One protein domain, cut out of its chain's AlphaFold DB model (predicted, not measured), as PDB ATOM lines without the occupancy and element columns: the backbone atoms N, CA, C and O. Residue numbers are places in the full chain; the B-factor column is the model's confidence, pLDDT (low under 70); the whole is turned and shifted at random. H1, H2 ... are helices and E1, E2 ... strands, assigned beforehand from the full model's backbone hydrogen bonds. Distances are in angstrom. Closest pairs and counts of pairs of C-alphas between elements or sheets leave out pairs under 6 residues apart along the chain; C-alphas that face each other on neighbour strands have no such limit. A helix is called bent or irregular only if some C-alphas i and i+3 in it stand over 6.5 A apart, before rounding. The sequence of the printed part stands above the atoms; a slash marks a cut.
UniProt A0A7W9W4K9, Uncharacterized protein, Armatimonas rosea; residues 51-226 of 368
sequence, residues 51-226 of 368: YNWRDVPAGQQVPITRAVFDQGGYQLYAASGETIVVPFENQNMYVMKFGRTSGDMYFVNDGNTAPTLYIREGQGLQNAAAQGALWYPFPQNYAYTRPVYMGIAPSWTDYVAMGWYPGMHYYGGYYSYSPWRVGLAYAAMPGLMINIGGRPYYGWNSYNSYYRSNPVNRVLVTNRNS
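What this domain is: This is residues 51 to 226 of the 368 residues of an uncharacterized protein of Armatimonas rosea (UniProt A0A7W9W4K9). A strongly twisted sheet of short strands forks at its long, bent strand E1: E2 and E3 lie on one side of E1, and from the other side two branches set out, one holding E4, E5, E6, E9 and E11, the other E7, E8, E10, E12 and E13. E10 of the second branch runs on into E11 of the first, which joins the branches into an incomplete ring, while the hairpin E12 and E13 with helix H2 makes one far end of the model and the short helix H1 is off the sheet. The printed part has 176 residues with thirteen named strands and two named helices; along the chain, nine strands come first, then H1, four more strands and H2 last, and the branched sheet holds both parallel and antiparallel neighbour pairs. The class is mixed, helices and strands, with under half of the residues in named elements. The whole is compact, with a radius of gyration of the C-alphas of 15.3 A and spans of 47 by 32 by 31 A.

How they stand to each other: Start at residues 51 to 52, which pair in parallel with residues 84 to 85 of E3, residues 83 to 87. Next comes E1, residues 61 to 70, which bends by 81 degrees at residue 65. It forms a hairpin with E2, residues 73 to 78, antiparallel at 142 degrees; look for N 68 and O 75, 2.8 A apart. E2 and E3 form another hairpin, with N 76 and O 84 at 2.9 A, and E1 E2 E3 are a meander, each strand the antiparallel neighbour of the one before. On the other side of E1, E5, residues 106 to 108, is antiparallel beside residues 61 to 64, with N 62 and O 107 at 2.9 A. There too E7, residues 125 to 127, is parallel beside residues 67 to 69, with N 69 and O 126 at 2.9 A. E5 and E6, residues 116 to 120, form a hairpin, with N 118 and O 106 at 2.8 A. E4, residues 97 to 101, is parallel to E6, with N 99 and O 117 at 2.9 A. E9, residues 148 to 151, is antiparallel to E4, with N 98 and O 148 at 2.8 A. E11, residues 174 to 176, is antiparallel to E9, with N 151 and O 174 at 2.9 A. Return to E7: it forms a hairpin with E8, residues 134 to 136, with N 125 and O 135 at 2.8 A. E8 is parallel to E10, residues 169 to 171, with N 170 and O 134 at 2.8 A. E12, residues 193 to 196, is antiparallel to E10, with N 171 and O 193 at 2.8 A, and forms a hairpin with E13, residues 199 to 202, with N 201 and O 194 at 2.7 A. H2, residues 203 to 213, is on the sheet over E13, at a height over the sheet of 8.1 A, and stands up from it at 47 degrees; its closest C-alphas to E13 are those of Tyr 207 and Tyr 201, 5.5 A. H1, residues 156 to 161, is not on the sheet, and H1 and H2 are apart. In both helices every O i to N i+4 pair is within hydrogen-bond range.

Where its parts are: Find C-alpha 61 at (-66.168, 24.047, 9.031); from there E1 runs 23.3 A to C-alpha 70 at (-49.688, 39.272, 15.457). E2 measures 16.1 A, E4 13.3 A, E6 13.2 A and E3 12.3 A. H1 is 8.3 A long, and H2 runs 16.3 A to C-alpha 213 at (-40.647, 47.041, 36.133).

The domain as a whole: The two C-alphas farthest apart, those of Pro 57 and Ser 213, are 46.6 A from each other. The printed part has no cut. The links E8 to E9 and E11 to E12 are long, and residues 214 to 226 hold no named element. The mean pLDDT of the printed part is 90.2, with residues 222 to 226 under 70.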
ATOM      1  N   TYR A  51     -56.001  33.182   2.244       93.56
ATOM      2  CA  TYR A  51     -57.403  33.555   2.068       93.56
ATOM      3  C   TYR A  51     -57.842  34.608   3.081       93.56
ATOM      4  O   TYR A  51     -57.407  34.600   4.238       93.56
ATOM      5  N   ASN A  52     -58.771  35.483   2.695       95.00
ATOM      6  CA  ASN A  52     -59.522  36.246   3.680       95.00
ATOM      7  C   ASN A  52     -60.542  35.336   4.370       95.00
ATOM      8  O   ASN A  52     -61.159  34.484   3.735       95.00
ATOM      9  N   TRP A  53     -60.815  35.573   5.650       95.25
ATOM     10  CA  TRP A  53     -61.913  34.899   6.349       95.25
ATOM     11  C   TRP A  53     -63.280  35.073   5.666       95.25
ATOM     12  O   TRP A  53     -64.132  34.196   5.785       95.25
ATOM     13  N   ARG A  54     -63.475  36.182   4.937       94.62
ATOM     14  CA  ARG A  54     -64.687  36.473   4.153       94.62
ATOM     15  C   ARG A  54     -64.786  35.665   2.852       94.62
ATOM     16  O   ARG A  54     -65.889  35.543   2.330       94.62
ATOM     17  N   ASP A  55     -63.673  35.119   2.353       94.12
ATOM     18  CA  ASP A  55     -63.643  34.267   1.153       94.12
ATOM     19  C   ASP A  55     -64.048  32.815   1.474       94.12
ATOM     20  O   ASP A  55     -64.462  32.074   0.582       94.12
ATOM     21  N   VAL A  56     -63.943  32.404   2.744       94.56
ATOM     22  CA  VAL A  56     -64.360  31.076   3.213       94.56
ATOM     23  C   VAL A  56     -65.894  30.984   3.187       94.56
ATOM     24  O   VAL A  56     -66.545  31.846   3.785       94.56
ATOM     25  N   PRO A  57     -66.505  29.960   2.562       95.62
ATOM     26  CA  PRO A  57     -67.959  29.813   2.516       95.62
ATOM     27  C   PRO A  57     -68.627  29.828   3.900       95.62
ATOM     28  O   PRO A  57     -68.167  29.195   4.853       95.62
ATOM     29  N   ALA A  58     -69.740  30.556   4.017       96.06
ATOM     30  CA  ALA A  58     -70.462  30.690   5.279       96.06
ATOM     31  C   ALA A  58     -71.031  29.338   5.754       96.06
ATOM     32  O   ALA A  58     -71.593  28.575   4.971       96.06
ATOM     33  N   GLY A  59     -70.884  29.044   7.047       94.56
ATOM     34  CA  GLY A  59     -71.284  27.776   7.665       94.56
ATOM     35  C   GLY A  59     -70.342  26.592   7.409       94.56
ATOM     36  O   GLY A  59     -70.503  25.559   8.059       94.56
ATOM     37  N   GLN A  60     -69.342  26.716   6.529       95.56
ATOM     38  CA  GLN A  60     -68.333  25.673   6.336       95.56
ATOM     39  C   GLN A  60     -67.422  25.572   7.566       95.56
ATOM     40  O   GLN A  60     -66.884  26.576   8.037       95.56
ATOM     41  N   GLN A  61     -67.216  24.347   8.057       97.00
ATOM     42  CA  GLN A  61     -66.168  24.047   9.031       97.00
ATOM     43  C   GLN A  61     -64.853  23.781   8.291       97.00
ATOM     44  O   GLN A  61     -64.798  22.918   7.415       97.00
ATOM     45  N   VAL A  62     -63.794  24.503   8.652       97.69
ATOM     46  CA  VAL A  62     -62.432  24.286   8.143       97.69
ATOM     47  C   VAL A  62     -61.557  23.784   9.294       97.69
ATOM     48  O   VAL A  62     -61.349  24.539  10.247       97.69
ATOM     49  N   PRO A  63     -61.043  22.538   9.262       97.88
ATOM     50  CA  PRO A  63     -60.140  22.031  10.296       97.88
ATOM     51  C   PRO A  63     -58.838  22.840  10.343       97.88
ATOM     52  O   PRO A  63     -58.205  23.054   9.309       97.88
ATOM     53  N   ILE A  64     -58.426  23.270  11.536       97.88
ATOM     54  CA  ILE A  64     -57.246  24.108  11.780       97.88
ATOM     55  C   ILE A  64     -56.192  23.294  12.537       97.88
ATOM     56  O   ILE A  64     -56.461  22.736  13.596       97.88
ATOM     57  N   THR A  65     -54.967  23.252  12.017       96.94
ATOM     58  CA  THR A  65     -53.835  22.537  12.636       96.94
ATOM     59  C   THR A  65     -53.006  23.439  13.548       96.94
ATOM     60  O   THR A  65     -52.429  22.975  14.532       96.94
ATOM     61  N   ARG A  66     -52.959  24.744  13.253       96.31
ATOM     62  CA  ARG A  66     -52.273  25.762  14.059       96.31
ATOM     63  C   ARG A  66     -52.999  27.098  13.956       96.31
ATOM     64  O   ARG A  66     -53.433  27.485  12.877       96.31
ATOM     65  N   ALA A  67     -53.037  27.848  15.050       97.12
ATOM     66  CA  ALA A  67     -53.469  29.240  15.054       97.12
ATOM     67  C   ALA A  67     -52.350  30.139  15.599       97.12
ATOM     68  O   ALA A  67     -51.653  29.785  16.553       97.12
ATOM     69  N   VAL A  68     -52.165  31.295  14.968       95.69
ATOM     70  CA  VAL A  68     -51.146  32.304  15.281       95.69
ATOM     71  C   VAL A  68     -51.817  33.679  15.345       95.69
ATOM     72  O   VAL A  68     -52.844  33.898  14.701       95.69
ATOM     73  N   PHE A  69     -51.254  34.616  16.107       94.19
ATOM     74  CA  PHE A  69     -51.650  36.026  16.077       94.19
ATOM     75  C   PHE A  69     -50.441  36.969  16.047       94.19
ATOM     76  O   PHE A  69     -49.370  36.643  16.566       94.19
ATOM     77  N   ASP A  70     -50.630  38.148  15.459       90.56
ATOM     78  CA  ASP A  70     -49.688  39.272  15.457       90.56
ATOM     79  C   ASP A  70     -50.434  40.616  15.348       90.56
ATOM     80  O   ASP A  70     -51.662  40.653  15.403       90.56
ATOM     81  N   GLN A  71     -49.711  41.733  15.194       87.00
ATOM     82  CA  GLN A  71     -50.314  43.070  15.075       87.00
ATOM     83  C   GLN A  71     -51.317  43.205  13.906       87.00
ATOM     84  O   GLN A  71     -52.145  44.113  13.922       87.00
ATOM     85  N   GLY A  72     -51.239  42.348  12.884       89.50
ATOM     86  CA  GLY A  72     -52.157  42.345  11.749       89.50
ATOM     87  C   GLY A  72     -53.475  41.617  12.020       89.50
ATOM     88  O   GLY A  72     -54.470  41.942  11.374       89.50
ATOM     89  N   GLY A  73     -53.511  40.668  12.960       93.31
ATOM     90  CA  GLY A  73     -54.698  39.871  13.279       93.31
ATOM     91  C   GLY A  73     -54.386  38.413  13.609       93.31
ATOM     92  O   GLY A  73     -53.329  38.088  14.150       93.31
ATOM     93  N   TYR A  74     -55.318  37.524  13.261       95.81
ATOM     94  CA  TYR A  74     -55.179  36.073  13.396       95.81
ATOM     95  C   TYR A  74     -54.806  35.417  12.061       95.81
ATOM     96  O   TYR A  74     -55.357  35.762  11.015       95.81
ATOM     97  N   GLN A  75     -53.905  34.437  12.113       96.38
ATOM     98  CA  GLN A  75     -53.482  33.585  10.997       96.38
ATOM     99  C   GLN A  75     -53.768  32.128  11.373       96.38
ATOM    100  O   GLN A  75     -53.219  31.608  12.350       96.38
ATOM    101  N   LEU A  76     -54.660  31.481  10.630       97.38
ATOM    102  CA  LEU A  76     -55.186  30.151  10.929       97.38
ATOM    103  C   LEU A  76     -54.754  29.192   9.820       97.38
ATOM    104  O   LEU A  76     -55.148  29.357   8.669       97.38
ATOM    105  N   TYR A  77     -53.930  28.208  10.165       96.81
ATOM    106  CA  TYR A  77     -53.371  27.244   9.222       96.81
ATOM    107  C   TYR A  77     -54.306  26.040   9.143       96.81
ATOM    108  O   TYR A  77     -54.457  25.296  10.117       96.81
ATOM    109  N   ALA A  78     -54.965  25.878   8.003       97.00
ATOM    110  CA  ALA A  78     -55.913  24.804   7.763       97.00
ATOM    111  C   ALA A  78     -55.205  23.458   7.533       97.00
ATOM    112  O   ALA A  78     -54.030  23.398   7.165       97.00
ATOM    113  N   ALA A  79     -55.925  22.352   7.723       95.19
ATOM    114  CA  ALA A  79     -55.422  21.005   7.429       95.19
ATOM    115  C   ALA A  79     -55.157  20.762   5.926       95.19
ATOM    116  O   ALA A  79     -54.411  19.855   5.576       95.19
ATOM    117  N   SER A  80     -55.723  21.600   5.054       93.75
ATOM    118  CA  SER A  80     -55.443  21.687   3.613       93.75
ATOM    119  C   SER A  80     -54.087  22.326   3.271       93.75
ATOM    120  O   SER A  80     -53.654  22.245   2.124       93.75
ATOM    121  N   GLY A  81     -53.415  22.974   4.231       93.00
ATOM    122  CA  GLY A  81     -52.217  23.797   4.000       93.00
ATOM    123  C   GLY A  81     -52.513  25.269   3.677       93.00
ATOM    124  O   GLY A  81     -51.598  26.087   3.633       93.00
ATOM    125  N   GLU A  82     -53.783  25.632   3.502       94.06
ATOM    126  CA  GLU A  82     -54.227  27.013   3.286       94.06
ATOM    127  C   GLU A  82     -54.078  27.851   4.573       94.06
ATOM    128  O   GLU A  82     -54.176  27.334   5.689       94.06
ATOM    129  N   THR A  83     -53.876  29.165   4.442       95.88
ATOM    130  CA  THR A  83     -53.839  30.099   5.581       95.88
ATOM    131  C   THR A  83     -55.008  31.078   5.520       95.88
ATOM    132  O   THR A  83     -55.051  31.949   4.653       95.88
ATOM    133  N   ILE A  84     -55.938  30.984   6.470       96.75
ATOM    134  CA  ILE A  84     -57.059  31.923   6.621       96.75
ATOM    135  C   ILE A  84     -56.618  33.091   7.509       96.75
ATOM    136  O   ILE A  84     -56.145  32.889   8.631       96.75
ATOM    137  N   VAL A  85     -56.802  34.321   7.028       96.12
ATOM    138  CA  VAL A  85     -56.457  35.554   7.751       96.12
ATOM    139  C   VAL A  85     -57.718  36.259   8.251       96.12
ATOM    140  O   VAL A  85     -58.603  36.615   7.467       96.12
ATOM    141  N   VAL A  86     -57.770  36.515   9.560       96.00
ATOM    142  CA  VAL A  86     -58.797  37.342  10.220       96.00
ATOM    143  C   VAL A  86     -58.122  38.630  10.717       96.00
ATOM    144  O   VAL A  86     -57.544  38.627  11.806       96.00
ATOM    145  N   PRO A  87     -58.109  39.716   9.919       94.81
ATOM    146  CA  PRO A  87     -57.349  40.917  10.243       94.81
ATOM    147  C   PRO A  87     -58.012  41.739  11.356       94.81
ATOM    148  O   PRO A  87     -59.234  41.748  11.497       94.81
ATOM    149  N   PHE A  88     -57.208  42.487  12.108       92.44
ATOM    150  CA  PHE A  88     -57.705  43.506  13.031       92.44
ATOM    151  C   PHE A  88     -58.179  44.744  12.255       92.44
ATOM    152  O   PHE A  88     -57.408  45.394  11.551       92.44
ATOM    153  N   GLU A  89     -59.462  45.084  12.386       88.69
ATOM    154  CA  GLU A  89     -60.107  46.178  11.647       88.69
ATOM    155  C   GLU A  89     -60.262  47.410  12.551       88.69
ATOM    156  O   GLU A  89     -60.756  47.295  13.667       88.69
ATOM    157  N   ASN A  90     -59.875  48.606  12.091       88.00
ATOM    158  CA  ASN A  90     -60.088  49.879  12.810       88.00
ATOM    159  C   ASN A  90     -59.603  49.891  14.278       88.00
ATOM    160  O   ASN A  90     -60.286  50.417  15.153       88.00
ATOM    161  N   GLN A  91     -58.431  49.300  14.554       88.44
ATOM    162  CA  GLN A  91     -57.889  49.129  15.914       88.44
ATOM    163  C   GLN A  91     -58.771  48.258  16.842       88.44
ATOM    164  O   GLN A  91     -58.628  48.283  18.061       88.44
ATOM    165  N   ASN A  92     -59.662  47.431  16.295       88.94
ATOM    166  CA  ASN A  92     -60.395  46.415  17.044       88.94
ATOM    167  C   ASN A  92     -59.681  45.055  16.954       88.94
ATOM    168  O   ASN A  92     -59.432  44.562  15.856       88.94
ATOM    169  N   MET A  93     -59.420  44.414  18.100       91.44
ATOM    170  CA  MET A  93     -58.960  43.014  18.155       91.44
ATOM    171  C   MET A  93     -60.096  42.001  18.346       91.44
ATOM    172  O   MET A  93     -59.942  40.822  18.043       91.44
ATOM    173  N   TYR A  94     -61.263  42.461  18.800       93.38
ATOM    174  CA  TYR A  94     -62.473  41.667  18.997       93.38
ATOM    175  C   TYR A  94     -63.202  41.459  17.650       93.38
ATOM    176  O   TYR A  94     -64.379  41.793  17.501       93.38
ATOM    177  N   VAL A  95     -62.467  40.975  16.643       93.62
ATOM    178  CA  VAL A  95     -62.929  40.705  15.263       93.62
ATOM    179  C   VAL A  95     -63.335  39.250  15.041       93.62
ATOM    180  O   VAL A  95     -63.967  38.932  14.040       93.62
ATOM    181  N   MET A  96     -62.979  38.366  15.974       95.62
ATOM    182  CA  MET A  96     -63.254  36.934  15.922       95.62
ATOM    183  C   MET A  96     -63.960  36.502  17.206       95.62
ATOM    184  O   MET A  96     -63.649  36.989  18.301       95.62
ATOM    185  N   LYS A  97     -64.913  35.580  17.076       95.88
ATOM    186  CA  LYS A  97     -65.479  34.861  18.213       95.88
ATOM    187  C   LYS A  97     -64.637  33.624  18.503       95.88
ATOM    188  O   LYS A  97     -64.068  33.012  17.604       95.88
ATOM    189  N   PHE A  98     -64.625  33.205  19.756       96.25
ATOM    190  CA  PHE A  98     -64.001  31.967  20.195       96.25
ATOM    191  C   PHE A  98     -65.065  31.064  20.807       96.25
ATOM    192  O   PHE A  98     -65.909  31.539  21.569       96.25
ATOM    193  N   GLY A  99     -65.005  29.769  20.512       95.00
ATOM    194  CA  GLY A  99     -65.739  28.706  21.205       95.00
ATOM    195  C   GLY A  99     -64.789  27.571  21.601       95.00
ATOM    196  O   GLY A  99     -63.632  27.570  21.180       95.00
ATOM    197  N   ARG A 100     -65.254  26.585  22.380       93.38
ATOM    198  CA  ARG A 100     -64.518  25.317  22.536       93.38
ATOM    199  C   ARG A 100     -65.148  24.180  21.740       93.38
ATOM    200  O   ARG A 100     -66.343  24.194  21.460       93.38
ATOM    201  N   THR A 101     -64.332  23.173  21.460       93.88
ATOM    202  CA  THR A 101     -64.698  21.882  20.867       93.88
ATOM    203  C   THR A 101     -64.073  20.746  21.685       93.88
ATOM    204  O   THR A 101     -63.063  20.950  22.362       93.88
ATOM    205  N   SER A 102     -64.691  19.564  21.666       93.00
ATOM    206  CA  SER A 102     -64.126  18.328  22.228       93.00
ATOM    207  C   SER A 102     -63.219  17.586  21.238       93.00
ATOM    208  O   SER A 102     -62.354  16.823  21.666       93.00
ATOM    209  N   GLY A 103     -63.416  17.811  19.935       94.31
ATOM    210  CA  GLY A 103     -62.551  17.320  18.864       94.31
ATOM    211  C   GLY A 103     -61.395  18.278  18.575       94.31
ATOM    212  O   GLY A 103     -60.986  19.063  19.431       94.31
ATOM    213  N   ASP A 104     -60.875  18.225  17.353       95.56
ATOM    214  CA  ASP A 104     -59.799  19.109  16.903       95.56
ATOM    215  C   ASP A 104     -60.283  20.540  16.632       95.56
ATOM    216  O   ASP A 104     -61.482  20.806  16.524       95.56
ATOM    217  N   MET A 105     -59.334  21.478  16.557       97.12
ATOM    218  CA  MET A 105     -59.610  22.894  16.316       97.12
ATOM    219  C   MET A 105     -60.216  23.098  14.920       97.12
ATOM    220  O   MET A 105     -59.735  22.531  13.940       97.12
ATOM    221  N   TYR A 106     -61.248  23.933  14.806       98.12
ATOM    222  CA  TYR A 106     -61.839  24.280  13.511       98.12
ATOM    223  C   TYR A 106     -62.345  25.721  13.464       98.12
ATOM    224  O   TYR A 106     -62.757  26.305  14.467       98.12
ATOM    225  N   PHE A 107     -62.305  26.298  12.272       98.12
ATOM    226  CA  PHE A 107     -62.804  27.626  11.949       98.12
ATOM    227  C   PHE A 107     -64.183  27.524  11.288       98.12
ATOM    228  O   PHE A 107     -64.429  26.597  10.518       98.12
ATOM    229  N   VAL A 108     -65.060  28.493  11.557       97.62
ATOM    230  CA  VAL A 108     -66.340  28.681  10.859       97.62
ATOM    231  C   VAL A 108     -66.499  30.147  10.478       97.62
ATOM    232  O   VAL A 108     -66.370  31.036  11.323       97.62
ATOM    233  N   ASN A 109     -66.843  30.412   9.219       96.56
ATOM    234  CA  ASN A 109     -67.379  31.711   8.839       96.56
ATOM    235  C   ASN A 109     -68.877  31.760   9.202       96.56
ATOM    236  O   ASN A 109     -69.704  31.186   8.496       96.56
ATOM    237  N   ASP A 110     -69.242  32.465  10.278       90.06
ATOM    238  CA  ASP A 110     -70.646  32.669  10.690       90.06
ATOM    239  C   ASP A 110     -71.412  33.650   9.762       90.06
ATOM    240  O   ASP A 110     -72.503  34.121  10.096       90.06
ATOM    241  N   GLY A 111     -70.826  34.037   8.627       87.94
ATOM    242  CA  GLY A 111     -71.336  35.061   7.725       87.94
ATOM    243  C   GLY A 111     -71.066  36.479   8.238       87.94
ATOM    244  O   GLY A 111     -70.038  36.770   8.846       87.94
ATOM    245  N   ASN A 112     -72.018  37.383   8.001       75.69
ATOM    246  CA  ASN A 112     -71.828  38.843   8.022       75.69
ATOM    247  C   ASN A 112     -71.532  39.501   9.395       75.69
ATOM    248  O   ASN A 112     -71.645  40.720   9.503       75.69
ATOM    249  N   THR A 113     -71.204  38.749  10.453       83.81
ATOM    250  CA  THR A 113     -70.934  39.314  11.795       83.81
ATOM    251  C   THR A 113     -69.452  39.286  12.162       83.81
ATOM    252  O   THR A 113     -68.829  40.334  12.289       83.81
ATOM    253  N   ALA A 114     -68.916  38.087  12.358       92.19
ATOM    254  CA  ALA A 114     -67.526  37.772  12.669       92.19
ATOM    255  C   ALA A 114     -67.383  36.243  12.608       92.19
ATOM    256  O   ALA A 114     -68.324  35.562  13.023       92.19
ATOM    257  N   PRO A 115     -66.249  35.682  12.174       96.75
ATOM    258  CA  PRO A 115     -66.051  34.238  12.200       96.75
ATOM    259  C   PRO A 115     -65.908  33.711  13.636       96.75
ATOM    260  O   PRO A 115     -65.599  34.475  14.557       96.75
ATOM    261  N   THR A 116     -66.085  32.401  13.820       97.50
ATOM    262  CA  THR A 116     -65.799  31.701  15.079       97.50
ATOM    263  C   THR A 116     -64.636  30.720  14.911       97.50
ATOM    264  O   THR A 116     -64.655  29.872  14.021       97.50
ATOM    265  N   LEU A 117     -63.654  30.776  15.815       97.88
ATOM    266  CA  LEU A 117     -62.642  29.731  15.993       97.88
ATOM    267  C   LEU A 117     -63.014  28.843  17.190       97.88
ATOM    268  O   LEU A 117     -63.084  29.312  18.329       97.88
ATOM    269  N   TYR A 118     -63.239  27.556  16.940       97.00
ATOM    270  CA  TYR A 118     -63.498  26.544  17.960       97.00
ATOM    271  C   TYR A 118     -62.188  25.860  18.355       97.00
ATOM    272  O   TYR A 118     -61.526  25.253  17.516       97.00
ATOM    273  N   ILE A 119     -61.809  25.959  19.631       95.62
ATOM    274  CA  ILE A 119     -60.505  25.519  20.155       95.62
ATOM    275  C   ILE A 119     -60.675  24.357  21.140       95.62
ATOM    276  O   ILE A 119     -61.542  24.385  22.015       95.62
ATOM    277  N   ARG A 120     -59.834  23.329  21.021       93.06
ATOM    278  CA  ARG A 120     -59.791  22.205  21.963       93.06
ATOM    279  C   ARG A 120     -59.221  22.638  23.318       93.06
ATOM    280  O   ARG A 120     -58.313  23.466  23.374       93.06
ATOM    281  N   GLU A 121     -59.702  22.070  24.424       89.00
ATOM    282  CA  GLU A 121     -59.094  22.352  25.733       89.00
ATOM    283  C   GLU A 121     -57.594  21.998  25.752       89.00
ATOM    284  O   GLU A 121     -57.169  20.984  25.196       89.00
ATOM    285  N   GLY A 122     -56.785  22.873  26.357       88.56
ATOM    286  CA  GLY A 122     -55.325  22.763  26.367       88.56
ATOM    287  C   GLY A 122     -54.627  23.266  25.096       88.56
ATOM    288  O   GLY A 122     -53.402  23.366  25.099       88.56
ATOM    289  N   GLN A 123     -55.358  23.635  24.036       92.19
ATOM    290  CA  GLN A 123     -54.793  24.321  22.869       92.19
ATOM    291  C   GLN A 123     -54.919  25.846  22.975       92.19
ATOM    292  O   GLN A 123     -55.797  26.386  23.649       92.19
ATOM    293  N   GLY A 124     -54.019  26.543  22.284       93.94
ATOM    294  CA  GLY A 124     -53.930  27.997  22.257       93.94
ATOM    295  C   GLY A 124     -53.282  28.501  20.968       93.94
ATOM    296  O   GLY A 124     -52.766  27.720  20.168       93.94
ATOM    297  N   LEU A 125     -53.324  29.815  20.771       96.69
ATOM    298  CA  LEU A 125     -52.741  30.513  19.634       96.69
ATOM    299  C   LEU A 125     -51.300  30.912  19.966       96.69
ATOM    300  O   LEU A 125     -51.027  31.403  21.060       96.69
ATOM    301  N   GLN A 126     -50.377  30.746  19.024       96.06
ATOM    302  CA  GLN A 126     -48.989  31.199  19.183       96.06
ATOM    303  C   GLN A 126     -48.869  32.691  18.848       96.06
ATOM    304  O   GLN A 126     -49.492  33.166  17.900       96.06
ATOM    305  N   ASN A 127     -48.035  33.435  19.571       93.00
ATOM    306  CA  ASN A 127     -47.682  34.796  19.165       93.00
ATOM    307  C   ASN A 127     -46.576  34.754  18.098       93.00
ATOM    308  O   ASN A 127     -45.489  34.245  18.368       93.00
ATOM    309  N   ALA A 128     -46.793  35.335  16.915       89.56
ATOM    310  CA  ALA A 128     -45.757  35.377  15.877       89.56
ATOM    311  C   ALA A 128     -44.533  36.222  16.278       89.56
ATOM    312  O   ALA A 128     -43.439  36.001  15.757       89.56
ATOM    313  N   ALA A 129     -44.708  37.199  17.173       84.81
ATOM    314  CA  ALA A 129     -43.652  38.110  17.609       84.81
ATOM    315  C   ALA A 129     -42.745  37.523  18.707       84.81
ATOM    316  O   ALA A 129     -41.589  37.922  18.798       84.81
ATOM    317  N   ALA A 130     -43.224  36.583  19.532       88.25
ATOM    318  CA  ALA A 130     -42.484  36.083  20.696       88.25
ATOM    319  C   ALA A 130     -42.387  34.549  20.706       88.25
ATOM    320  O   ALA A 130     -43.385  33.841  20.834       88.25
ATOM    321  N   GLN A 131     -41.162  34.028  20.597       89.94
ATOM    322  CA  GLN A 131     -40.904  32.590  20.503       89.94
ATOM    323  C   GLN A 131     -41.419  31.830  21.735       89.94
ATOM    324  O   GLN A 131     -41.114  32.176  22.876       89.94
ATOM    325  N   GLY A 132     -42.202  30.775  21.493       91.56
ATOM    326  CA  GLY A 132     -42.803  29.951  22.546       91.56
ATOM    327  C   GLY A 132     -43.901  30.648  23.358       91.56
ATOM    328  O   GLY A 132     -44.410  30.047  24.296       91.56
ATOM    329  N   ALA A 133     -44.274  31.890  23.031       94.56
ATOM    330  CA  ALA A 133     -45.371  32.565  23.707       94.56
ATOM    331  C   ALA A 133     -46.729  32.092  23.165       94.56
ATOM    332  O   ALA A 133     -46.938  31.992  21.950       94.56
ATOM    333  N   LEU A 134     -47.652  31.808  24.080       95.94
ATOM    334  CA  LEU A 134     -48.930  31.151  23.816       95.94
ATOM    335  C   LEU A 134     -50.078  31.911  24.479       95.94
ATOM    336  O   LEU A 134     -49.950  32.397  25.601       95.94
ATOM    337  N   TRP A 135     -51.218  31.975  23.799       96.44
ATOM    338  CA  TRP A 135     -52.474  32.497  24.324       96.44
ATOM    339  C   TRP A 135     -53.544  31.408  24.312       96.44
ATOM    340  O   TRP A 135     -53.880  30.873  23.260       96.44
ATOM    341  N   TYR A 136     -54.099  31.099  25.477       96.00
ATOM    342  CA  TYR A 136     -55.187  30.153  25.690       96.00
ATOM    343  C   TYR A 136     -56.467  30.954  25.975       96.00
ATOM    344  O   TYR A 136     -56.654  31.386  27.117       96.00
ATOM    345  N   PRO A 137     -57.360  31.177  24.987       94.38
ATOM    346  CA  PRO A 137     -58.503  32.080  25.159       94.38
ATOM    347  C   PRO A 137     -59.444  31.655  26.293       94.38
ATOM    348  O   PRO A 137     -60.042  32.495  26.953       94.38
ATOM    349  N   PHE A 138     -59.535  30.354  26.578       91.62
ATOM    350  CA  PHE A 138     -60.325  29.835  27.689       91.62
ATOM    351  C   PHE A 138     -59.424  29.288  28.802       91.62
ATOM    352  O   PHE A 138     -58.708  28.313  28.564       91.62
ATOM    353  N   PRO A 139     -59.493  29.826  30.035       83.12
ATOM    354  CA  PRO A 139     -58.972  29.124  31.194       83.12
ATOM    355  C   PRO A 139     -59.914  27.949  31.502       83.12
ATOM    356  O   PRO A 139     -61.127  28.048  31.283       83.12
ATOM    357  N   GLN A 140     -59.371  26.832  31.994       76.88
ATOM    358  CA  GLN A 140     -60.088  25.548  32.090       76.88
ATOM    359  C   GLN A 140     -61.458  25.674  32.777       76.88
ATOM    360  O   GLN A 140     -62.469  25.237  32.229       76.88
ATOM    361  N   ASN A 141     -61.502  26.394  33.900       75.06
ATOM    362  CA  ASN A 141     -62.684  26.546  34.753       75.06
ATOM    363  C   ASN A 141     -63.754  27.523  34.214       75.06
ATOM    364  O   ASN A 141     -64.745  27.772  34.899       75.06
ATOM    365  N   TYR A 142     -63.579  28.122  33.028       76.69
ATOM    366  CA  TYR A 142     -64.585  29.029  32.466       76.69
ATOM    367  C   TYR A 142     -65.768  28.261  31.862       76.69
ATOM    368  O   TYR A 142     -65.613  27.568  30.858       76.69
ATOM    369  N   ALA A 143     -66.961  28.433  32.437       73.75
ATOM    370  CA  ALA A 143     -68.211  27.866  31.934       73.75
ATOM    371  C   ALA A 143     -68.824  28.748  30.825       73.75
ATOM    372  O   ALA A 143     -69.618  29.653  31.086       73.75
ATOM    373  N   TYR A 144     -68.455  28.478  29.572       73.38
ATOM    374  CA  TYR A 144     -69.063  29.057  28.368       73.38
ATOM    375  C   TYR A 144     -70.186  28.134  27.858       73.38
ATOM    376  O   TYR A 144     -70.075  26.913  27.909       73.38
ATOM    377  N   THR A 145     -71.262  28.715  27.322       82.38
ATOM    378  CA  THR A 145     -72.376  27.969  26.688       82.38
ATOM    379  C   THR A 145     -72.576  28.314  25.211       82.38
ATOM    380  O   THR A 145     -73.421  27.726  24.545       82.38
ATOM    381  N   ARG A 146     -71.813  29.283  24.693       91.81
ATOM    382  CA  ARG A 146     -71.850  29.775  23.309       91.81
ATOM    383  C   ARG A 146     -70.526  30.481  22.970       91.81
ATOM    384  O   ARG A 146     -69.817  30.856  23.910       91.81
ATOM    385  N   PRO A 147     -70.204  30.719  21.686       94.31
ATOM    386  CA  PRO A 147     -69.049  31.526  21.309       94.31
ATOM    387  C   PRO A 147     -69.113  32.973  21.827       94.31
ATOM    388  O   PRO A 147     -70.193  33.556  21.945       94.31
ATOM    389  N   VAL A 148     -67.949  33.565  22.108       94.06
ATOM    390  CA  VAL A 148     -67.795  34.943  22.617       94.06
ATOM    391  C   VAL A 148     -66.766  35.724  21.809       94.06
ATOM    392  O   VAL A 148     -65.742  35.168  21.418       94.06
ATOM    393  N   TYR A 149     -66.992  37.020  21.598       94.38
ATOM    394  CA  TYR A 149     -65.947  37.920  21.103       94.38
ATOM    395  C   TYR A 149     -64.863  38.034  22.170       94.38
ATOM    396  O   TYR A 149     -65.192  38.299  23.331       94.38
ATOM    397  N   MET A 150     -63.595  37.854  21.797       93.06
ATOM    398  CA  MET A 150     -62.487  37.904  22.751       93.06
ATOM    399  C   MET A 150     -61.282  38.677  22.222       93.06
ATOM    400  O   MET A 150     -61.019  38.691  21.023       93.06
ATOM    401  N   GLY A 151     -60.563  39.314  23.139       92.25
ATOM    402  CA  GLY A 151     -59.341  40.066  22.897       92.25
ATOM    403  C   GLY A 151     -58.318  39.811  23.999       92.25
ATOM    404  O   GLY A 151     -58.660  39.449  25.126       92.25
ATOM    405  N   ILE A 152     -57.045  39.989  23.663       92.12
ATOM    406  CA  ILE A 152     -55.914  39.706  24.557       92.12
ATOM    407  C   ILE A 152     -55.710  40.830  25.587       92.12
ATOM    408  O   ILE A 152     -55.210  40.599  26.685       92.12
ATOM    409  N   ALA A 153     -56.115  42.055  25.271       91.81
ATOM    410  CA  ALA A 153     -55.986  43.211  26.151       91.81
ATOM    411  C   ALA A 153     -57.302  44.004  26.159       91.81
ATOM    412  O   ALA A 153     -58.080  43.877  25.212       91.81
ATOM    413  N   PRO A 154     -57.577  44.832  27.186       89.69
ATOM    414  CA  PRO A 154     -58.847  45.551  27.265       89.69
ATOM    415  C   PRO A 154     -59.033  46.547  26.108       89.69
ATOM    416  O   PRO A 154     -60.151  46.697  25.614       89.69
ATOM    417  N   SER A 155     -57.951  47.178  25.635       89.50
ATOM    418  CA  SER A 155     -57.946  48.122  24.510       89.50
ATOM    419  C   SER A 155     -56.821  47.842  23.506       89.50
ATOM    420  O   SER A 155     -55.860  47.135  23.808       89.50
ATOM    421  N   TRP A 156     -56.902  48.444  22.314       89.25
ATOM    422  CA  TRP A 156     -55.823  48.410  21.318       89.25
ATOM    423  C   TRP A 156     -54.500  48.959  21.845       89.25
ATOM    424  O   TRP A 156     -53.451  48.350  21.648       89.25
ATOM    425  N   THR A 157     -54.556  50.095  22.541       89.50
ATOM    426  CA  THR A 157     -53.388  50.739  23.143       89.50
ATOM    427  C   THR A 157     -52.732  49.806  24.153       89.50
ATOM    428  O   THR A 157     -51.515  49.647  24.126       89.50
ATOM    429  N   ASP A 158     -53.533  49.129  24.982       90.31
ATOM    430  CA  ASP A 158     -53.059  48.104  25.912       90.31
ATOM    431  C   ASP A 158     -52.416  46.916  25.178       90.31
ATOM    432  O   ASP A 158     -51.358  46.466  25.596       90.31
ATOM    433  N   TYR A 159     -52.994  46.436  24.069       90.31
ATOM    434  CA  TYR A 159     -52.450  45.323  23.273       90.31
ATOM    435  C   TYR A 159     -51.122  45.669  22.588       90.31
ATOM    436  O   TYR A 159     -50.154  44.922  22.708       90.31
ATOM    437  N   VAL A 160     -51.031  46.822  21.922       86.69
ATOM    438  CA  VAL A 160     -49.777  47.291  21.306       86.69
ATOM    439  C   VAL A 160     -48.706  47.521  22.378       86.69
ATOM    440  O   VAL A 160     -47.547  47.149  22.186       86.69
ATOM    441  N   ALA A 161     -49.096  48.070  23.531       86.25
ATOM    442  CA  ALA A 161     -48.203  48.301  24.660       86.25
ATOM    443  C   ALA A 161     -47.915  47.052  25.508       86.25
ATOM    444  O   ALA A 161     -47.082  47.152  26.405       86.25
ATOM    445  N   MET A 162     -48.564  45.902  25.276       84.62
ATOM    446  CA  MET A 162     -48.514  44.796  26.241       84.62
ATOM    447  C   MET A 162     -47.119  44.198  26.383       84.62
ATOM    448  O   MET A 162     -46.719  43.840  27.487       84.62
ATOM    449  N   GLY A 163     -46.388  44.084  25.270       87.69
ATOM    450  CA  GLY A 163     -45.145  43.315  25.194       87.69
ATOM    451  C   GLY A 163     -45.340  41.820  25.482       87.69
ATOM    452  O   GLY A 163     -46.353  41.386  26.022       87.69
ATOM    453  N   TRP A 164     -44.365  41.009  25.094       90.62
ATOM    454  CA  TRP A 164     -44.377  39.567  25.320       90.62
ATOM    455  C   TRP A 164     -42.980  39.068  25.646       90.62
ATOM    456  O   TRP A 164     -42.002  39.533  25.069       90.62
ATOM    457  N   TYR A 165     -42.886  38.087  26.532       91.25
ATOM    458  CA  TYR A 165     -41.621  37.444  26.880       91.25
ATOM    459  C   TYR A 165     -41.541  36.073  26.186       91.25
ATOM    460  O   TYR A 165     -42.584  35.436  25.996       91.25
ATOM    461  N   PRO A 166     -40.351  35.586  25.795       90.44
ATOM    462  CA  PRO A 166     -40.198  34.215  25.314       90.44
ATOM    463  C   PRO A 166     -40.759  33.211  26.334       90.44
ATOM    464  O   PRO A 166     -40.497  33.332  27.531       90.44
ATOM    465  N   GLY A 167     -41.570  32.255  25.877       92.38
ATOM    466  CA  GLY A 167     -42.259  31.300  26.760       92.38
ATOM    467  C   GLY A 167     -43.376  31.885  27.645       92.38
ATOM    468  O   GLY A 167     -43.798  31.231  28.595       92.38
ATOM    469  N   MET A 168     -43.865  33.106  27.385       94.94
ATOM    470  CA  MET A 168     -45.006  33.686  28.112       94.94
ATOM    471  C   MET A 168     -46.321  32.991  27.742       94.94
ATOM    472  O   MET A 168     -46.727  32.996  26.581       94.94
ATOM    473  N   HIS A 169     -47.026  32.449  28.734       95.88
ATOM    474  CA  HIS A 169     -48.339  31.825  28.560       95.88
ATOM    475  C   HIS A 169     -49.442  32.741  29.109       95.88
ATOM    476  O   HIS A 169     -49.505  32.996  30.310       95.88
ATOM    477  N   TYR A 170     -50.340  33.218  28.253       95.69
ATOM    478  CA  TYR A 170     -51.523  33.997  28.627       95.69
ATOM    479  C   TYR A 170     -52.743  33.067  28.681       95.69
ATOM    480  O   TYR A 170     -53.069  32.436  27.681       95.69
ATOM    481  N   TYR A 171     -53.459  33.020  29.802       95.50
ATOM    482  CA  TYR A 171     -54.713  32.280  29.978       95.50
ATOM    483  C   TYR A 171     -55.900  33.234  30.165       95.50
ATOM    484  O   TYR A 171     -55.823  34.186  30.944       95.50
ATOM    485  N   GLY A 172     -57.008  32.966  29.472       94.19
ATOM    486  CA  GLY A 172     -58.169  33.854  29.426       94.19
ATOM    487  C   GLY A 172     -57.941  35.089  28.562       94.19
ATOM    488  O   GLY A 172     -57.054  35.124  27.714       94.19
ATOM    489  N   GLY A 173     -58.750  36.120  28.777       93.56
ATOM    490  CA  GLY A 173     -58.680  37.377  28.039       93.56
ATOM    491  C   GLY A 173     -59.831  38.296  28.423       93.56
ATOM    492  O   GLY A 173     -60.494  38.088  29.442       93.56
ATOM    493  N   TYR A 174     -60.084  39.298  27.593       94.00
ATOM    494  CA  TYR A 174     -61.220  40.207  27.709       94.00
ATOM    495  C   TYR A 174     -62.332  39.760  26.759       94.00
ATOM    496  O   TYR A 174     -62.042  39.433  25.612       94.00
ATOM    497  N   TYR A 175     -63.589  39.711  27.208       93.19
ATOM    498  CA  TYR A 175     -64.680  39.102  26.437       93.19
ATOM    499  C   TYR A 175     -66.007  39.875  26.472       93.19
ATOM    500  O   TYR A 175     -66.280  40.661  27.383       93.19
ATOM    501  N   SER A 176     -66.839  39.619  25.459       91.81
ATOM    502  CA  SER A 176     -68.239  40.049  25.383       91.81
ATOM    503  C   SER A 176     -69.062  39.100  24.504       91.81
ATOM    504  O   SER A 176     -68.540  38.448  23.599       91.81
ATOM    505  N   TYR A 177     -70.374  39.050  24.736       91.31
ATOM    506  CA  TYR A 177     -71.325  38.409  23.818       91.31
ATOM    507  C   TYR A 177     -71.685  39.304  22.617       91.31
ATOM    508  O   TYR A 177     -72.229  38.815  21.630       91.31
ATOM    509  N   SER A 178     -71.360  40.598  22.686       89.69
ATOM    510  CA  SER A 178     -71.605  41.585  21.631       89.69
ATOM    511  C   SER A 178     -70.328  41.899  20.839       89.69
ATOM    512  O   SER A 178     -69.238  41.871  21.420       89.69
ATOM    513  N   PRO A 179     -70.440  42.256  19.543       86.56
ATOM    514  CA  PRO A 179     -69.327  42.828  18.790       86.56
ATOM    515  C   PRO A 179     -68.901  44.173  19.389       86.56
ATOM    516  O   PRO A 179     -69.692  44.851  20.055       86.56
ATOM    517  N   TRP A 180     -67.655  44.566  19.121       83.50
ATOM    518  CA  TRP A 180     -67.066  45.765  19.710       83.50
ATOM    519  C   TRP A 180     -67.782  47.041  19.274       83.50
ATOM    520  O   TRP A 180     -68.148  47.220  18.111       83.50
ATOM    521  N   ARG A 181     -67.968  47.944  20.238       81.81
ATOM    522  CA  ARG A 181     -68.499  49.292  20.042       81.81
ATOM    523  C   ARG A 181     -67.746  50.234  20.972       81.81
ATOM    524  O   ARG A 181     -67.465  49.873  22.115       81.81
ATOM    525  N   VAL A 182     -67.480  51.449  20.498       76.69
ATOM    526  CA  VAL A 182     -66.924  52.532  21.322       76.69
ATOM    527  C   VAL A 182     -67.775  52.693  22.588       76.69
ATOM    528  O   VAL A 182     -68.999  52.774  22.507       76.69
ATOM    529  N   GLY A 183     -67.129  52.706  23.756       74.06
ATOM    530  CA  GLY A 183     -67.790  52.850  25.057       74.06
ATOM    531  C   GLY A 183     -68.298  51.555  25.710       74.06
ATOM    532  O   GLY A 183     -68.662  51.601  26.882       74.06
ATOM    533  N   LEU A 184     -68.285  50.397  25.032       77.62
ATOM    534  CA  LEU A 184     -68.561  49.118  25.702       77.62
ATOM    535  C   LEU A 184     -67.317  48.603  26.436       77.62
ATOM    536  O   LEU A 184     -66.294  48.301  25.822       77.62
ATOM    537  N   ALA A 185     -67.433  48.446  27.755       74.25
ATOM    538  CA  ALA A 185     -66.431  47.764  28.561       74.25
ATOM    539  C   ALA A 185     -66.479  46.246  28.312       74.25
ATOM    540  O   ALA A 185     -67.533  45.620  28.433       74.25
ATOM    541  N   TYR A 186     -65.327  45.655  27.998       87.62
ATOM    542  CA  TYR A 186     -65.155  44.205  27.930       87.62
ATOM    543  C   TYR A 186     -64.773  43.663  29.310       87.62
ATOM    544  O   TYR A 186     -63.946  44.252  30.010       87.62
ATOM    545  N   ALA A 187     -65.365  42.539  29.710       90.06
ATOM    546  CA  ALA A 187     -65.084  41.926  31.005       90.06
ATOM    547  C   ALA A 187     -63.810  41.075  30.930       90.06
ATOM    548  O   ALA A 187     -63.631  40.319  29.979       90.06
ATOM    549  N   ALA A 188     -62.945  41.148  31.944       91.56
ATOM    550  CA  ALA A 188     -61.879  40.162  32.105       91.56
ATOM    551  C   ALA A 188     -62.495  38.788  32.424       91.56
ATOM    552  O   ALA A 188     -63.409  38.693  33.247       91.56
ATOM    553  N   MET A 189     -62.001  37.718  31.801       91.19
ATOM    554  CA  MET A 189     -62.458  36.366  32.115       91.19
ATOM    555  C   MET A 189     -62.106  35.967  33.560       91.19
ATOM    556  O   MET A 189     -60.985  36.218  34.015       91.19
ATOM    557  N   PRO A 190     -63.009  35.270  34.274       89.31
ATOM    558  CA  PRO A 190     -62.660  34.521  35.476       89.31
ATOM    559  C   PRO A 190     -61.460  33.604  35.206       89.31
ATOM    560  O   PRO A 190     -61.494  32.796  34.281       89.31
ATOM    561  N   GLY A 191     -60.395  33.744  35.998       89.12
ATOM    562  CA  GLY A 191     -59.146  33.005  35.791       89.12
ATOM    563  C   GLY A 191     -58.163  33.625  34.787       89.12
ATOM    564  O   GLY A 191     -57.228  32.933  34.394       89.12
ATOM    565  N   LEU A 192     -58.330  34.896  34.384       92.75
ATOM    566  CA  LEU A 192     -57.331  35.613  33.579       92.75
ATOM    567  C   LEU A 192     -55.982  35.662  34.317       92.75
ATOM    568  O   LEU A 192     -55.839  36.317  35.356       92.75
ATOM    569  N   MET A 193     -54.991  34.968  33.763       94.81
ATOM    570  CA  MET A 193     -53.669  34.773  34.354       94.81
ATOM    571  C   MET A 193     -52.605  34.794  33.260       94.81
ATOM    572  O   MET A 193     -52.732  34.106  32.252       94.81
ATOM    573  N   ILE A 194     -51.521  35.524  33.481       95.19
ATOM    574  CA  ILE A 194     -50.341  35.517  32.613       95.19
ATOM    575  C   ILE A 194     -49.206  34.826  33.371       95.19
ATOM    576  O   ILE A 194     -48.942  35.177  34.512       95.19
ATOM    577  N   ASN A 195     -48.548  33.836  32.774       95.81
ATOM    578  CA  ASN A 195     -47.429  33.106  33.364       95.81
ATOM    579  C   ASN A 195     -46.140  33.400  32.583       95.81
ATOM    580  O   ASN A 195     -46.112  33.279  31.358       95.81
ATOM    581  N   ILE A 196     -45.089  33.815  33.292       94.50
ATOM    582  CA  ILE A 196     -43.789  34.198  32.728       94.50
ATOM    583  C   ILE A 196     -42.703  33.552  33.588       94.50
ATOM    584  O   ILE A 196     -42.623  33.813  34.788       94.50
ATOM    585  N   GLY A 197     -41.886  32.673  32.998       91.00
ATOM    586  CA  GLY A 197     -40.829  31.962  33.730       91.00
ATOM    587  C   GLY A 197     -41.339  31.139  34.924       91.00
ATOM    588  O   GLY A 197     -40.655  31.048  35.940       91.00
ATOM    589  N   GLY A 198     -42.564  30.607  34.843       91.94
ATOM    590  CA  GLY A 198     -43.219  29.860  35.923       91.94
ATOM    591  C   GLY A 198     -43.943  30.724  36.965       91.94
ATOM    592  O   GLY A 198     -44.582  30.169  37.858       91.94
ATOM    593  N   ARG A 199     -43.878  32.060  36.878       94.50
ATOM    594  CA  ARG A 199     -44.540  32.982  37.816       94.50
ATOM    595  C   ARG A 199     -45.901  33.442  37.273       94.50
ATOM    596  O   ARG A 199     -45.924  34.036  36.196       94.50
ATOM    597  N   PRO A 200     -47.019  33.213  37.992       95.50
ATOM    598  CA  PRO A 200     -48.338  33.687  37.589       95.50
ATOM    599  C   PRO A 200     -48.611  35.135  38.032       95.50
ATOM    600  O   PRO A 200     -48.342  35.527  39.167       95.50
ATOM    601  N   TYR A 201     -49.226  35.902  37.137       95.31
ATOM    602  CA  TYR A 201     -49.678  37.280  37.304       95.31
ATOM    603  C   TYR A 201     -51.184  37.318  37.023       95.31
ATOM    604  O   TYR A 201     -51.618  37.131  35.884       95.31
ATOM    605  N   TYR A 202     -51.994  37.508  38.065       94.31
ATOM    606  CA  TYR A 202     -53.455  37.451  37.966       94.31
ATOM    607  C   TYR A 202     -54.042  38.819  37.603       94.31
ATOM    608  O   TYR A 202     -53.839  39.804  38.315       94.31
ATOM    609  N   GLY A 203     -54.795  38.874  36.503       91.06
ATOM    610  CA  GLY A 203     -55.364  40.114  35.977       91.06
ATOM    611  C   GLY A 203     -54.344  41.069  35.334       91.06
ATOM    612  O   GLY A 203     -53.151  41.085  35.644       91.06
ATOM    613  N   TRP A 204     -54.850  41.935  34.452       89.38
ATOM    614  CA  TRP A 204     -54.052  42.915  33.702       89.38
ATOM    615  C   TRP A 204     -53.209  43.840  34.589       89.38
ATOM    616  O   TRP A 204     -52.072  44.146  34.250       89.38
ATOM    617  N   ASN A 205     -53.717  44.247  35.756       91.12
ATOM    618  CA  ASN A 205     -53.014  45.181  36.643       91.12
ATOM    619  C   ASN A 205     -51.749  44.570  37.274       91.12
ATOM    620  O   ASN A 205     -50.742  45.267  37.421       91.12
ATOM    621  N   SER A 206     -51.769  43.268  37.594       92.44
ATOM    622  CA  SER A 206     -50.586  42.540  38.075       92.44
ATOM    623  C   SER A 206     -49.525  42.470  36.974       92.44
ATOM    624  O   SER A 206     -48.372  42.850  37.186       92.44
ATOM    625  N   TYR A 207     -49.947  42.099  35.762       92.94
ATOM    626  CA  TYR A 207     -49.076  42.033  34.594       92.94
ATOM    627  C   TYR A 207     -48.485  43.394  34.195       92.94
ATOM    628  O   TYR A 207     -47.277  43.507  34.029       92.94
ATOM    629  N   ASN A 208     -49.296  44.450  34.105       90.25
ATOM    630  CA  ASN A 208     -48.865  45.810  33.758       90.25
ATOM    631  C   ASN A 208     -47.814  46.342  34.755       90.25
ATOM    632  O   ASN A 208     -46.835  46.977  34.361       90.25
ATOM    633  N   SER A 209     -47.957  46.010  36.042       92.00
ATOM    634  CA  SER A 209     -46.970  46.338  37.082       92.00
ATOM    635  C   SER A 209     -45.635  45.608  36.872       92.00
ATOM    636  O   SER A 209     -44.567  46.216  36.984       92.00
ATOM    637  N   TYR A 210     -45.679  44.324  36.498       92.12
ATOM    638  CA  TYR A 210     -44.493  43.546  36.123       92.12
ATOM    639  C   TYR A 210     -43.839  44.072  34.833       92.12
ATOM    640  O   TYR A 210     -42.647  44.373  34.826       92.12
ATOM    641  N   TYR A 211     -44.622  44.280  33.775       88.75
ATOM    642  CA  TYR A 211     -44.186  44.798  32.476       88.75
ATOM    643  C   TYR A 211     -43.467  46.155  32.583       88.75
ATOM    644  O   TYR A 211     -42.448  46.376  31.925       88.75
ATOM    645  N   ARG A 212     -43.964  47.060  33.440       89.81
ATOM    646  CA  ARG A 212     -43.333  48.366  33.709       89.81
ATOM    647  C   ARG A 212     -42.001  48.251  34.449       89.81
ATOM    648  O   ARG A 212     -41.114  49.058  34.201       89.81
ATOM    649  N   SER A 213     -41.863  47.267  35.337       92.00
ATOM    650  CA  SER A 213     -40.647  47.041  36.133       92.00
ATOM    651  C   SER A 213     -39.618  46.125  35.454       92.00
ATOM    652  O   SER A 213     -38.455  46.136  35.841       92.00
ATOM    653  N   ASN A 214     -40.010  45.375  34.418       89.50
ATOM    654  CA  ASN A 214     -39.168  44.394  33.724       89.50
ATOM    655  C   ASN A 214     -39.081  44.708  32.212       89.50
ATOM    656  O   ASN A 214     -39.607  43.955  31.389       89.50
ATOM    657  N   PRO A 215     -38.443  45.827  31.806       86.25
ATOM    658  CA  PRO A 215     -38.418  46.264  30.408       86.25
ATOM    659  C   PRO A 215     -37.473  45.464  29.495       86.25
ATOM    660  O   PRO A 215     -37.517  45.640  28.279       86.25
ATOM    661  N   VAL A 216     -36.614  44.616  30.064       84.62
ATOM    662  CA  VAL A 216     -35.582  43.837  29.359       84.62
ATOM    663  C   VAL A 216     -36.168  42.516  28.837       84.62
ATOM    664  O   VAL A 216     -37.095  41.971  29.432       84.62
ATOM    665  N   ASN A 217     -35.635  41.988  27.729       82.69
ATOM    666  CA  ASN A 217     -36.008  40.701  27.108       82.69
ATOM    667  C   ASN A 217     -37.477  40.546  26.657       82.69
ATOM    668  O   ASN A 217     -37.884  39.455  26.254       82.69
ATOM    669  N   ARG A 218     -38.267  41.626  26.666       83.88
ATOM    670  CA  ARG A 218     -39.610  41.663  26.072       83.88
ATOM    671  C   ARG A 218     -39.544  41.999  24.581       83.88
ATOM    672  O   ARG A 218     -38.848  42.931  24.178       83.88
ATOM    673  N   VAL A 219     -40.324  41.295  23.774       83.94
ATOM    674  CA  VAL A 219     -40.581  41.621  22.369       83.94
ATOM    675  C   VAL A 219     -41.889  42.402  22.281       83.94
ATOM    676  O   VAL A 219     -42.893  42.020  22.885       83.94
ATOM    677  N   LEU A 220     -41.897  43.515  21.550       82.19
ATOM    678  CA  LEU A 220     -43.128  44.255  21.277       82.19
ATOM    679  C   LEU A 220     -43.938  43.543  20.189       82.19
ATOM    680  O   LEU A 220     -43.369  42.970  19.260       82.19
ATOM    681  N   VAL A 221     -45.267  43.638  20.263       71.00
ATOM    682  CA  VAL A 221     -46.188  43.095  19.243       71.00
ATOM    683  C   VAL A 221     -45.883  43.660  17.841       71.00
ATOM    684  O   VAL A 221     -46.126  42.999  16.838       71.00
ATOM    685  N   THR A 222     -45.278  44.849  17.784       67.50
ATOM    686  CA  THR A 222     -44.858  45.574  16.576       67.50
ATOM    687  C   THR A 222     -43.568  45.068  15.916       67.50
ATOM    688  O   THR A 222     -43.209  45.559  14.852       67.50
ATOM    689  N   ASN A 223     -42.819  44.137  16.523       55.47
ATOM    690  CA  ASN A 223     -41.455  43.787  16.080       55.47
ATOM    691  C   ASN A 223     -41.383  42.722  14.963       55.47
ATOM    692  O   ASN A 223     -40.353  42.067  14.793       55.47
ATOM    693  N   ARG A 224     -42.446  42.549  14.173       54.41
ATOM    694  CA  ARG A 224     -42.413  41.785  12.917       54.41
ATOM    695  C   ARG A 224     -43.031  42.590  11.785       54.41
ATOM    696  O   ARG A 224     -43.986  43.330  11.997       54.41
ATOM    697  N   ASN A 225     -42.540  42.349  10.570       42.91
ATOM    698  CA  ASN A 225     -43.291  42.673   9.363       42.91
ATOM    699  C   ASN A 225     -44.634  41.940   9.439       42.91
ATOM    700  O   ASN A 225     -44.661  40.707   9.428       42.91
ATOM    701  N   SER A 226     -45.729  42.689   9.529       48.59
ATOM    702  CA  SER A 226     -47.071  42.136   9.396       48.59
ATOM    703  C   SER A 226     -47.239  41.504   8.013       48.59
ATOM    704  O   SER A 226     -46.662  41.972   7.026       48.59
TER     705      SER A 226